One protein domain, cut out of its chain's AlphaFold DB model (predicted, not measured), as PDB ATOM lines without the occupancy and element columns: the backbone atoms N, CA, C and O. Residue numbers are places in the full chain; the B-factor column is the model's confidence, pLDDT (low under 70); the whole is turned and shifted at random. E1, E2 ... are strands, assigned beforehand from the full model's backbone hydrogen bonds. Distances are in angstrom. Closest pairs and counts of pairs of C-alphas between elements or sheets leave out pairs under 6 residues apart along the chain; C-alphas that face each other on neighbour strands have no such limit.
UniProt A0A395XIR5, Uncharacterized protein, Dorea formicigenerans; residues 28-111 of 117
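What this domain is: This is residues 28 to 111 of the 117 residues of an uncharacterized protein of Dorea formicigenerans (UniProt A0A395XIR5). A twisted sheet of E1 to E4 is folded into a V by bends in the long hairpin E3 and E4, and a second long hairpin, E5 and E6, crosses the open side of the V. E2 pairs on one arm of the V and E1 on the other, while residues 95 to 100, at the tip of the second hairpin, stick out. The printed part has 84 residues with six named strands, E1 to E6 in order, and no named helix; the class is all strand and the pairs are antiparallel. It is only just loose, close to compact, with a radius of gyration of the C-alphas of 14.7 A and spans of 43 by 33 by 21 A.

Where its parts are: E3, residues 48 to 58, is 25.1 A long and bends by 81 degrees at residue 54. E4, residues 61 to 74, is 25.7 A long and bends by 107 degrees at residue 68. E1, residues 30 to 32, begins with C-alpha 30 at (194.024, 207.588, 281.043), and E2 is residues 41 to 45. E5, residues 85 to 94, is 27.4 A long; E6, residues 101 to 110, is 26.2 A long and ends with C-alpha 110 at (191.118, 220.406, 298.984).

How they stand to each other: E2, E3 and E4 form a meander, each strand the antiparallel neighbour of the one before. E1 and E2 lie on one side of E3, E4 on the other side. N 51 and O 71 of E3 and E4 are 2.9 A apart, N 42 and O 50 of E2 and E3 2.8 A, N 31 and O 57 of E1 and E3 2.8 A, and N 91 and O 104 of the hairpin E5 and E6 2.8 A, each within hydrogen-bond range. E4 and E6 come closest at the C-alphas of Ala 63 and Leu 103, 6.6 A. E3 and E5 are near each other, with 6 pairs of C-alphas within 10 A, and E3 and E6 are apart.

The domain as a whole: The C-alphas farthest apart, those of Gly 81 and Asn 98, are 46.3 A apart. The printed part has no cut and no long link. Residues 110 to 111 have pLDDT under 70.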
ATOM      1  N   GLU A  28     197.961 206.325 274.898       95.50
ATOM      2  CA  GLU A  28     198.867 206.498 276.047       95.50
ATOM      3  C   GLU A  28     198.240 207.229 277.247       95.50
ATOM      4  O   GLU A  28     198.855 207.343 278.303       95.50
ATOM      5  N   GLY A  29     197.019 207.748 277.098       96.44
ATOM      6  CA  GLY A  29     196.323 208.498 278.138       96.44
ATOM      7  C   GLY A  29     195.752 207.644 279.277       96.44
ATOM      8  O   GLY A  29     196.094 206.479 279.492       96.44
ATOM      9  N   SER A  30     194.846 208.265 280.036       96.56
ATOM     10  CA  SER A  30     194.024 207.588 281.043       96.56
ATOM     11  C   SER A  30     192.574 207.553 280.586       96.56
ATOM     12  O   SER A  30     192.012 208.601 280.268       96.56
ATOM     13  N   TYR A  31     191.966 206.373 280.578       97.06
ATOM     14  CA  TYR A  31     190.635 206.146 280.030       97.06
ATOM     15  C   TYR A  31     189.823 205.247 280.947       97.06
ATOM     16  O   TYR A  31     190.297 204.207 281.398       97.06
ATOM     17  N   VAL A  32     188.561 205.603 281.161       97.50
ATOM     18  CA  VAL A  32     187.568 204.639 281.632       97.50
ATOM     19  C   VAL A  32     187.080 203.870 280.411       97.50
ATOM     20  O   VAL A  32     186.552 204.463 279.470       97.50
ATOM     21  N   LEU A  33     187.288 202.557 280.396       97.31
ATOM     22  CA  LEU A  33     186.841 201.720 279.288       97.31
ATOM     23  C   LEU A  33     185.325 201.525 279.356       97.31
ATOM     24  O   LEU A  33     184.741 201.471 280.438       97.31
ATOM     25  N   GLN A  34     184.688 201.351 278.196       96.50
ATOM     26  CA  GLN A  34     183.235 201.191 278.056       96.50
ATOM     27  C   GLN A  34     182.759 199.788 278.478       96.50
ATOM     28  O   GLN A  34     182.177 199.036 277.701       96.50
ATOM     29  N   THR A  35     183.044 199.415 279.725       95.38
ATOM     30  CA  THR A  35     182.746 198.110 280.325       95.38
ATOM     31  C   THR A  35     182.219 198.278 281.749       95.38
ATOM     32  O   THR A  35     182.499 199.278 282.415       95.38
ATOM     33  N   GLY A  36     181.451 197.290 282.224       96.56
ATOM     34  CA  GLY A  36     180.805 197.357 283.536       96.56
ATOM     35  C   GLY A  36     179.900 198.584 283.658       96.56
ATOM     36  O   GLY A  36     179.255 198.997 282.693       96.56
ATOM     37  N   MET A  37     179.900 199.191 284.838       98.06
ATOM     38  CA  MET A  37     179.227 200.455 285.140       98.06
ATOM     39  C   MET A  37     180.154 201.668 284.949       98.06
ATOM     40  O   MET A  37     179.854 202.750 285.451       98.06
ATOM     41  N   GLN A  38     181.278 201.500 284.239       97.94
ATOM     42  CA  GLN A  38     182.216 202.569 283.873       97.94
ATOM     43  C   GLN A  38     182.686 203.405 285.073       97.94
ATOM     44  O   GLN A  38     182.793 204.626 284.981       97.94
ATOM     45  N   LEU A  39     182.943 202.751 286.212       97.75
ATOM     46  CA  LEU A  39     183.406 203.419 287.435       97.75
ATOM     47  C   LEU A  39     182.487 204.577 287.870       97.75
ATOM     48  O   LEU A  39     182.948 205.575 288.424       97.75
ATOM     49  N   ALA A  40     181.180 204.462 287.606       97.75
ATOM     50  CA  ALA A  40     180.211 205.477 287.990       97.75
ATOM     51  C   ALA A  40     180.249 205.722 289.505       97.75
ATOM     52  O   ALA A  40     180.242 204.777 290.300       97.75
ATOM     53  N   ALA A  41     180.266 206.997 289.890       96.69
ATOM     54  CA  ALA A  41     180.193 207.412 291.281       96.69
ATOM     55  C   ALA A  41     178.731 207.511 291.735       96.69
ATOM     56  O   ALA A  41     177.905 208.158 291.089       96.69
ATOM     57  N   GLU A  42     178.424 206.897 292.871       96.38
ATOM     58  CA  GLU A  42     177.107 206.874 293.501       96.38
ATOM     59  C   GLU A  42     177.230 207.407 294.933       96.38
ATOM     60  O   GLU A  42     178.042 206.919 295.722       96.38
ATOM     61  N   VAL A  43     176.425 208.409 295.292       94.12
ATOM     62  CA  VAL A  43     176.358 208.898 296.676       94.12
ATOM     63  C   VAL A  43     175.547 207.898 297.494       94.12
ATOM     64  O   VAL A  43     174.347 207.749 297.282       94.12
ATOM     65  N   SER A  44     176.209 207.214 298.424       93.12
ATOM     66  CA  SER A  44     175.586 206.203 299.286       93.12
ATOM     67  C   SER A  44     175.023 206.833 300.561       93.12
ATOM     68  O   SER A  44     173.944 206.470 301.026       93.12
ATOM     69  N   SER A  45     175.737 207.812 301.117       91.88
ATOM     70  CA  SER A  45     175.328 208.574 302.298       91.88
ATOM     71  C   SER A  45     176.007 209.951 302.312       91.88
ATOM     72  O   SER A  45     176.749 210.306 301.397       91.88
ATOM     73  N   ASN A  46     175.802 210.725 303.381       87.06
ATOM     74  CA  ASN A  46     176.464 212.022 303.562       87.06
ATOM     75  C   ASN A  46     177.999 211.931 303.631       87.06
ATOM     76  O   ASN A  46     178.676 212.915 303.340       87.06
ATOM     77  N   ASN A  47     178.543 210.781 304.034       90.19
ATOM     78  CA  ASN A  47     179.974 210.574 304.250       90.19
ATOM     79  C   ASN A  47     180.549 209.401 303.440       90.19
ATOM     80  O   ASN A  47     181.684 208.998 303.686       90.19
ATOM     81  N   GLU A  48     179.789 208.851 302.493       93.75
ATOM     82  CA  GLU A  48     180.180 207.672 301.721       93.75
ATOM     83  C   GLU A  48     179.826 207.830 300.237       93.75
ATOM     84  O   GLU A  48     178.671 208.073 299.869       93.75
ATOM     85  N   ILE A  49     180.825 207.619 299.381       96.25
ATOM     86  CA  ILE A  49     180.672 207.510 297.928       96.25
ATOM     87  C   ILE A  49     181.080 206.099 297.508       96.25
ATOM     88  O   ILE A  49     182.129 205.601 297.910       96.25
ATOM     89  N   LYS A  50     180.265 205.463 296.667       97.69
ATOM     90  CA  LYS A  50     180.562 204.170 296.045       97.69
ATOM     91  C   LYS A  50     181.014 204.382 294.609       97.69
ATOM     92  O   LYS A  50     180.344 205.086 293.857       97.69
ATOM     93  N   ILE A  51     182.107 203.742 294.213       98.12
ATOM     94  CA  ILE A  51     182.541 203.663 292.816       98.12
ATOM     95  C   ILE A  51     182.174 202.278 292.291       98.12
ATOM     96  O   ILE A  51     182.618 201.265 292.833       98.12
ATOM     97  N   ARG A  52     181.297 202.228 291.286       98.19
ATOM     98  CA  ARG A  52     180.766 200.978 290.719       98.19
ATOM     99  C   ARG A  52     181.803 200.249 289.867       98.19
ATOM    100  O   ARG A  52     182.849 200.796 289.534       98.19
ATOM    101  N   ASP A  53     181.500 199.010 289.494       98.38
ATOM    102  CA  ASP A  53     182.375 198.189 288.666       98.38
ATOM    103  C   ASP A  53     182.730 198.830 287.316       98.38
ATOM    104  O   ASP A  53     181.965 199.597 286.731       98.38
ATOM    105  N   GLY A  54     183.917 198.515 286.811       98.06
ATOM    106  CA  GLY A  54     184.450 199.095 285.584       98.06
ATOM    107  C   GLY A  54     185.951 198.878 285.473       98.06
ATOM    108  O   GLY A  54     186.589 198.381 286.405       98.06
ATOM    109  N   VAL A  55     186.507 199.247 284.320       97.88
ATOM    110  CA  VAL A  55     187.936 199.107 284.021       97.88
ATOM    111  C   VAL A  55     188.526 200.476 283.699       97.88
ATOM    112  O   VAL A  55     188.022 201.191 282.833       97.88
ATOM    113  N   LEU A  56     189.604 200.820 284.394       97.44
ATOM    114  CA  LEU A  56     190.461 201.962 284.109       97.44
ATOM    115  C   LEU A  56     191.677 201.476 283.319       97.44
ATOM    116  O   LEU A  56     192.325 200.518 283.726       97.44
ATOM    117  N   MET A  57     192.008 202.167 282.235       97.38
ATOM    118  CA  MET A  57     193.272 202.056 281.515       97.38
ATOM    119  C   MET A  57     194.108 203.296 281.830       97.38
ATOM    120  O   MET A  57     193.669 204.404 281.546       97.38
ATOM    121  N   HIS A  58     195.295 203.137 282.404       96.38
ATOM    122  CA  HIS A  58     196.227 204.223 282.704       96.38
ATOM    123  C   HIS A  58     197.585 203.898 282.085       96.38
ATOM    124  O   HIS A  58     198.285 203.022 282.588       96.38
ATOM    125  N   GLN A  59     197.940 204.567 280.981       95.00
ATOM    126  CA  GLN A  59     199.217 204.353 280.278       95.00
ATOM    127  C   GLN A  59     199.471 202.865 279.959       95.00
ATOM    128  O   GLN A  59     200.499 202.289 280.314       95.00
ATOM    129  N   GLY A  60     198.471 202.201 279.373       95.31
ATOM    130  CA  GLY A  60     198.515 200.768 279.055       95.31
ATOM    131  C   GLY A  60     198.279 199.819 280.235       95.31
ATOM    132  O   GLY A  60     198.076 198.626 280.015       95.31
ATOM    133  N   CYS A  61     198.293 200.308 281.479       95.50
ATOM    134  CA  CYS A  61     198.026 199.503 282.670       95.50
ATOM    135  C   CYS A  61     196.533 199.485 282.997       95.50
ATOM    136  O   CYS A  61     195.932 200.536 283.222       95.50
ATOM    137  N   THR A  62     195.940 198.298 283.110       95.88
ATOM    138  CA  THR A  62     194.535 198.165 283.508       95.88
ATOM    139  C   THR A  62     194.372 197.936 285.006       95.88
ATOM    140  O   THR A  62     195.043 197.082 285.581       95.88
ATOM    141  N   ALA A  63     193.411 198.625 285.615       96.50
ATOM    142  CA  ALA A  63     192.886 198.326 286.945       96.50
ATOM    143  C   ALA A  63     191.361 198.173 286.866       96.50
ATOM    144  O   ALA A  63     190.718 198.783 286.011       96.50
ATOM    145  N   SER A  64     190.762 197.361 287.736       97.12
ATOM    146  CA  SER A  64     189.327 197.082 287.661       97.12
ATOM    147  C   SER A  64     188.691 196.905 289.024       97.12
ATOM    148  O   SER A  64     189.234 196.191 289.866       97.12
ATOM    149  N   ILE A  65     187.478 197.429 289.176       97.94
ATOM    150  CA  ILE A  65     186.565 197.004 290.236       97.94
ATOM    151  C   ILE A  65     185.798 195.792 289.713       97.94
ATOM    152  O   ILE A  65     185.289 195.804 288.587       97.94
ATOM    153  N   LYS A  66     185.744 194.725 290.518       97.19
ATOM    154  CA  LYS A  66     185.124 193.452 290.132       97.19
ATOM    155  C   LYS A  66     183.677 193.665 289.674       97.19
ATOM    156  O   LYS A  66     182.924 194.443 290.246       97.19
ATOM    157  N   LYS A  67     183.270 192.925 288.640       96.62
ATOM    158  CA  LYS A  67     181.922 193.013 288.066       96.62
ATOM    159  C   LYS A  67     180.832 192.867 289.135       96.62
ATOM    160  O   LYS A  67     180.894 191.948 289.954       96.62
ATOM    161  N   ASN A  68     179.812 193.722 289.062       95.94
ATOM    162  CA  ASN A  68     178.687 193.797 290.002       95.94
ATOM    163  C   ASN A  68     179.072 194.118 291.462       95.94
ATOM    164  O   ASN A  68     178.258 193.898 292.361       95.94
ATOM    165  N   THR A  69     180.279 194.624 291.721       98.06
ATOM    166  CA  THR A  69     180.681 195.120 293.045       98.06
ATOM    167  C   THR A  69     180.928 196.626 293.008       98.06
ATOM    168  O   THR A  69     180.636 197.301 292.019       98.06
ATOM    169  N   TYR A  70     181.409 197.168 294.120       97.81
ATOM    170  CA  TYR A  70     181.801 198.561 294.248       97.81
ATOM    171  C   TYR A  70     182.935 198.680 295.261       97.81
ATOM    172  O   TYR A  70     183.023 197.861 296.180       97.81
ATOM    173  N   ASP A  71     183.723 199.738 295.122       97.50
ATOM    174  CA  ASP A  71     184.624 200.205 296.170       97.50
ATOM    175  C   ASP A  71     183.948 201.353 296.919       97.50
ATOM    176  O   ASP A  71     183.312 202.218 296.310       97.50
ATOM    177  N   SER A  72     184.054 201.348 298.246       97.00
ATOM    178  CA  SER A  72     183.500 202.403 299.093       97.00
ATOM    179  C   SER A  72     184.595 203.358 299.554       97.00
ATOM    180  O   SER A  72     185.663 202.936 300.002       97.00
ATOM    181  N   LEU A  73     184.315 204.653 299.446       96.25
ATOM    182  CA  LEU A  73     185.202 205.737 299.827       96.25
ATOM    183  C   LEU A  73     184.518 206.619 300.867       96.25
ATOM    184  O   LEU A  73     183.447 207.183 300.630       96.25
ATOM    185  N   THR A  74     185.183 206.785 302.005       93.50
ATOM    186  CA  THR A  74     184.734 207.695 303.056       93.50
ATOM    187  C   THR A  74     185.171 209.118 302.737       93.50
ATOM    188  O   THR A  74     186.357 209.388 302.539       93.50
ATOM    189  N   ILE A  75     184.221 210.048 302.765       90.12
ATOM    190  CA  ILE A  75     184.471 211.489 302.702       90.12
ATOM    191  C   ILE A  75     184.121 212.123 304.047       90.12
ATOM    192  O   ILE A  75     183.258 211.644 304.783       90.12
ATOM    193  N   ILE A  76     184.807 213.204 304.407       85.81
ATOM    194  CA  ILE A  76     184.515 213.903 305.662       85.81
ATOM    195  C   ILE A  76     183.374 214.897 305.408       85.81
ATOM    196  O   ILE A  76     183.382 215.631 304.420       85.81
ATOM    197  N   ASN A  77     182.421 214.961 306.336       80.38
ATOM    198  CA  ASN A  77     181.306 215.903 306.260       80.38
ATOM    199  C   ASN A  77     181.797 217.360 306.186       80.38
ATOM    200  O   ASN A  77     182.773 217.747 306.834       80.38
ATOM    201  N   GLY A  78     181.101 218.188 305.406       72.88
ATOM    202  CA  GLY A  78     181.344 219.629 305.374       72.88
ATOM    203  C   GLY A  78     180.970 220.300 306.699       72.88
ATOM    204  O   GLY A  78     180.011 219.904 307.360       72.88
ATOM    205  N   SER A  79     181.714 221.337 307.083       78.56
ATOM    206  CA  SER A  79     181.341 222.219 308.196       78.56
ATOM    207  C   SER A  79     180.464 223.372 307.704       78.56
ATOM    208  O   SER A  79     180.589 223.822 306.562       78.56
ATOM    209  N   GLN A  80     179.583 223.873 308.571       77.88
ATOM    210  CA  GLN A  80     178.688 224.978 308.234       77.88
ATOM    211  C   GLN A  80     179.492 226.225 307.823       77.88
ATOM    212  O   GLN A  80     180.449 226.608 308.491       77.88
ATOM    213  N   GLY A  81     179.105 226.852 306.708       80.75
ATOM    214  CA  GLY A  81     179.758 228.064 306.195       80.75
ATOM    215  C   GLY A  81     181.023 227.839 305.352       80.75
ATOM    216  O   GLY A  81     181.676 228.818 304.993       80.75
ATOM    217  N   MET A  82     181.364 226.590 305.006       77.81
ATOM    218  CA  MET A  82     182.514 226.255 304.155       77.81
ATOM    219  C   MET A  82     182.077 225.604 302.838       77.81
ATOM    220  O   MET A  82     181.266 224.679 302.830       77.81
ATOM    221  N   LYS A  83     182.658 226.045 301.715       78.44
ATOM    222  CA  LYS A  83     182.563 225.338 300.427       78.44
ATOM    223  C   LYS A  83     183.759 224.401 300.290       78.44
ATOM    224  O   LYS A  83     184.881 224.857 300.083       78.44
ATOM    225  N   ARG A  84     183.506 223.102 300.418       80.31
ATOM    226  CA  ARG A  84     184.506 222.038 300.301       80.31
ATOM    227  C   ARG A  84     184.415 221.367 298.936       80.31
ATOM    228  O   ARG A  84     183.314 221.156 298.435       80.31
ATOM    229  N   ILE A  85     185.566 221.023 298.370       85.88
ATOM    230  CA  ILE A  85     185.675 220.209 297.161       85.88
ATOM    231  C   ILE A  85     186.668 219.096 297.484       85.88
ATOM    232  O   ILE A  85     187.811 219.378 297.820       85.88
ATOM    233  N   ASP A  86     186.225 217.848 297.402       87.62
ATOM    234  CA  ASP A  86     187.112 216.688 297.464       87.62
ATOM    235  C   ASP A  86     187.257 216.107 296.058       87.62
ATOM    236  O   ASP A  86     186.334 216.185 295.242       87.62
ATOM    237  N   LEU A  87     188.413 215.518 295.778       92.38
ATOM    238  CA  LEU A  87     188.710 214.848 294.520       92.38
ATOM    239  C   LEU A  87     188.868 213.355 294.781       92.38
ATOM    240  O   LEU A  87     189.682 212.948 295.607       92.38
ATOM    241  N   ILE A  88     188.115 212.532 294.055       94.25
ATOM    242  CA  ILE A  88     188.362 211.091 293.995       94.25
ATOM    243  C   ILE A  88     189.299 210.847 292.821       94.25
ATOM    244  O   ILE A  88     188.985 211.208 291.688       94.25
ATOM    245  N   VAL A  89     190.454 210.254 293.099       95.38
ATOM    246  CA  VAL A  89     191.487 209.984 292.099       95.38
ATOM    247  C   VAL A  89     191.856 208.510 292.092       95.38
ATOM    248  O   VAL A  89     191.886 207.863 293.137       95.38
ATOM    249  N   ALA A  90     192.191 207.998 290.913       95.75
ATOM    250  CA  ALA A  90     192.944 206.762 290.775       95.75
ATOM    251  C   ALA A  90     194.432 207.085 290.930       95.75
ATOM    252  O   ALA A  90     195.002 207.819 290.119       95.75
ATOM    253  N   ARG A  91     195.058 206.577 291.989       95.56
ATOM    254  CA  ARG A  91     196.461 206.825 292.303       95.56
ATOM    255  C   ARG A  91     197.286 205.597 291.964       95.56
ATOM    256  O   ARG A  91     197.175 204.574 292.631       95.56
ATOM    257  N   TYR A  92     198.111 205.738 290.937       95.19
ATOM    258  CA  TYR A  92     199.127 204.762 290.578       95.19
ATOM    259  C   TYR A  92     200.373 204.940 291.455       95.19
ATOM    260  O   TYR A  92     200.840 206.063 291.658       95.19
ATOM    261  N   GLU A  93     200.925 203.834 291.946       95.25
ATOM    262  CA  GLU A  93     202.183 203.804 292.689       95.25
ATOM    263  C   GLU A  93     203.057 202.640 292.220       95.25
ATOM    264  O   GLU A  93     202.580 201.522 292.028       95.25
ATOM    265  N   LYS A  94     204.360 202.900 292.077       94.12
ATOM    266  CA  LYS A  94     205.382 201.885 291.813       94.12
ATOM    267  C   LYS A  94     206.420 201.925 292.918       94.12
ATOM    268  O   LYS A  94     207.096 202.938 293.104       94.12
ATOM    269  N   ASN A  95     206.550 200.825 293.645       95.06
ATOM    270  CA  ASN A  95     207.578 200.682 294.663       95.06
ATOM    271  C   ASN A  95     208.950 200.534 293.981       95.06
ATOM    272  O   ASN A  95     209.116 199.712 293.082       95.06
ATOM    273  N   GLN A  96     209.929 201.346 294.382       93.62
ATOM    274  CA  GLN A  96     211.246 201.367 293.736       93.62
ATOM    275  C   GLN A  96     212.119 200.154 294.097       93.62
ATOM    276  O   GLN A  96     212.932 199.734 293.276       93.62
ATOM    277  N   ASP A  97     211.918 199.564 295.275       94.69
ATOM    278  CA  ASP A  97     212.755 198.487 295.808       94.69
ATOM    279  C   ASP A  97     212.408 197.136 295.175       94.69
ATOM    280  O   ASP A  97     213.285 196.391 294.740       94.69
ATOM    281  N   ASN A  98     211.113 196.817 295.100       94.06
ATOM    282  CA  ASN A  98     210.625 195.521 294.618       94.06
ATOM    283  C   ASN A  98     209.889 195.605 293.268       94.06
ATOM    284  O   ASN A  98     209.455 194.579 292.746       94.06
ATOM    285  N   ARG A  99     209.750 196.815 292.706       90.88
ATOM    286  CA  ARG A  99     209.073 197.107 291.430       90.88
ATOM    287  C   ARG A  99     207.591 196.738 291.392       90.88
ATOM    288  O   ARG A  99     207.016 196.742 290.307       90.88
ATOM    289  N   THR A 100     206.962 196.448 292.532       94.12
ATOM    290  CA  THR A 100     205.524 196.164 292.572       94.12
ATOM    291  C   THR A 100     204.739 197.428 292.282       94.12
ATOM    292  O   THR A 100     205.061 198.502 292.794       94.12
ATOM    293  N   GLU A 101     203.692 197.278 291.487       94.06
ATOM    294  CA  GLU A 101     202.830 198.369 291.056       94.06
ATOM    295  C   GLU A 101     201.429 198.167 291.625       94.06
ATOM    296  O   GLU A 101     200.949 197.039 291.739       94.06
ATOM    297  N   GLY A 102     200.784 199.270 291.983       94.38
ATOM    298  CA  GLY A 102     199.429 199.292 292.509       94.38
ATOM    299  C   GLY A 102     198.659 200.484 291.967       94.38
ATOM    300  O   GLY A 102     199.242 201.501 291.584       94.38
ATOM    301  N   LEU A 103     197.338 200.348 291.931       95.25
ATOM    302  CA  LEU A 103     196.435 201.440 291.618       95.25
ATOM    303  C   LEU A 103     195.239 201.360 292.555       95.25
ATOM    304  O   LEU A 103     194.494 200.385 292.525       95.25
ATOM    305  N   ASP A 104     195.063 202.410 293.348       95.38
ATOM    306  CA  ASP A 104     193.981 202.521 294.321       95.38
ATOM    307  C   ASP A 104     193.160 203.782 294.080       95.38
ATOM    308  O   ASP A 104     193.688 204.832 293.700       95.38
ATOM    309  N   LEU A 105     191.876 203.726 294.427       96.25
ATOM    310  CA  LEU A 105     191.070 204.927 294.585       96.25
ATOM    311  C   LEU A 105     191.417 205.631 295.901       96.25
ATOM    312  O   LEU A 105     191.447 205.013 296.968       96.25
ATOM    313  N   LYS A 106     191.668 206.939 295.836       95.31
ATOM    314  CA  LYS A 106     191.951 207.788 296.999       95.31
ATOM    315  C   LYS A 106     191.098 209.050 296.954       95.31
ATOM    316  O   LYS A 106     190.822 209.591 295.887       95.31
ATOM    317  N   VAL A 107     190.735 209.543 298.134       94.25
ATOM    318  CA  VAL A 107     190.094 210.850 298.309       94.25
ATOM    319  C   VAL A 107     191.172 211.868 298.675       94.25
ATOM    320  O   VAL A 107     191.826 211.734 299.710       94.25
ATOM    321  N   ILE A 108     191.354 212.888 297.840       92.38
ATOM    322  CA  ILE A 108     192.189 214.060 298.119       92.38
ATOM    323  C   ILE A 108     191.275 215.191 298.583       92.38
ATOM    324  O   ILE A 108     190.285 215.513 297.928       92.38
ATOM    325  N   GLN A 109     191.604 215.788 299.725       85.69
ATOM    326  CA  GLN A 109     190.797 216.837 300.340       85.69
ATOM    327  C   GLN A 109     191.387 218.209 300.023       85.69
ATOM    328  O   GLN A 109     192.458 218.547 300.531       85.69
ATOM    329  N   GLU A 110     190.682 219.032 299.248       69.38
ATOM    330  CA  GLU A 110     191.118 220.406 298.984       69.38
ATOM    331  C   GLU A 110     190.550 221.355 300.048       69.38
ATOM    332  O   GLU A 110     189.338 221.555 300.178       69.38
ATOM    333  N   HIS A 111     191.432 221.991 300.820       60.06
ATOM    334  CA  HIS A 111     191.047 223.012 301.795       60.06
ATOM    335  C   HIS A 111     191.073 224.396 301.139       60.06
ATOM    336  O   HIS A 111     192.078 225.105 301.197       60.06
TER     337      HIS A 111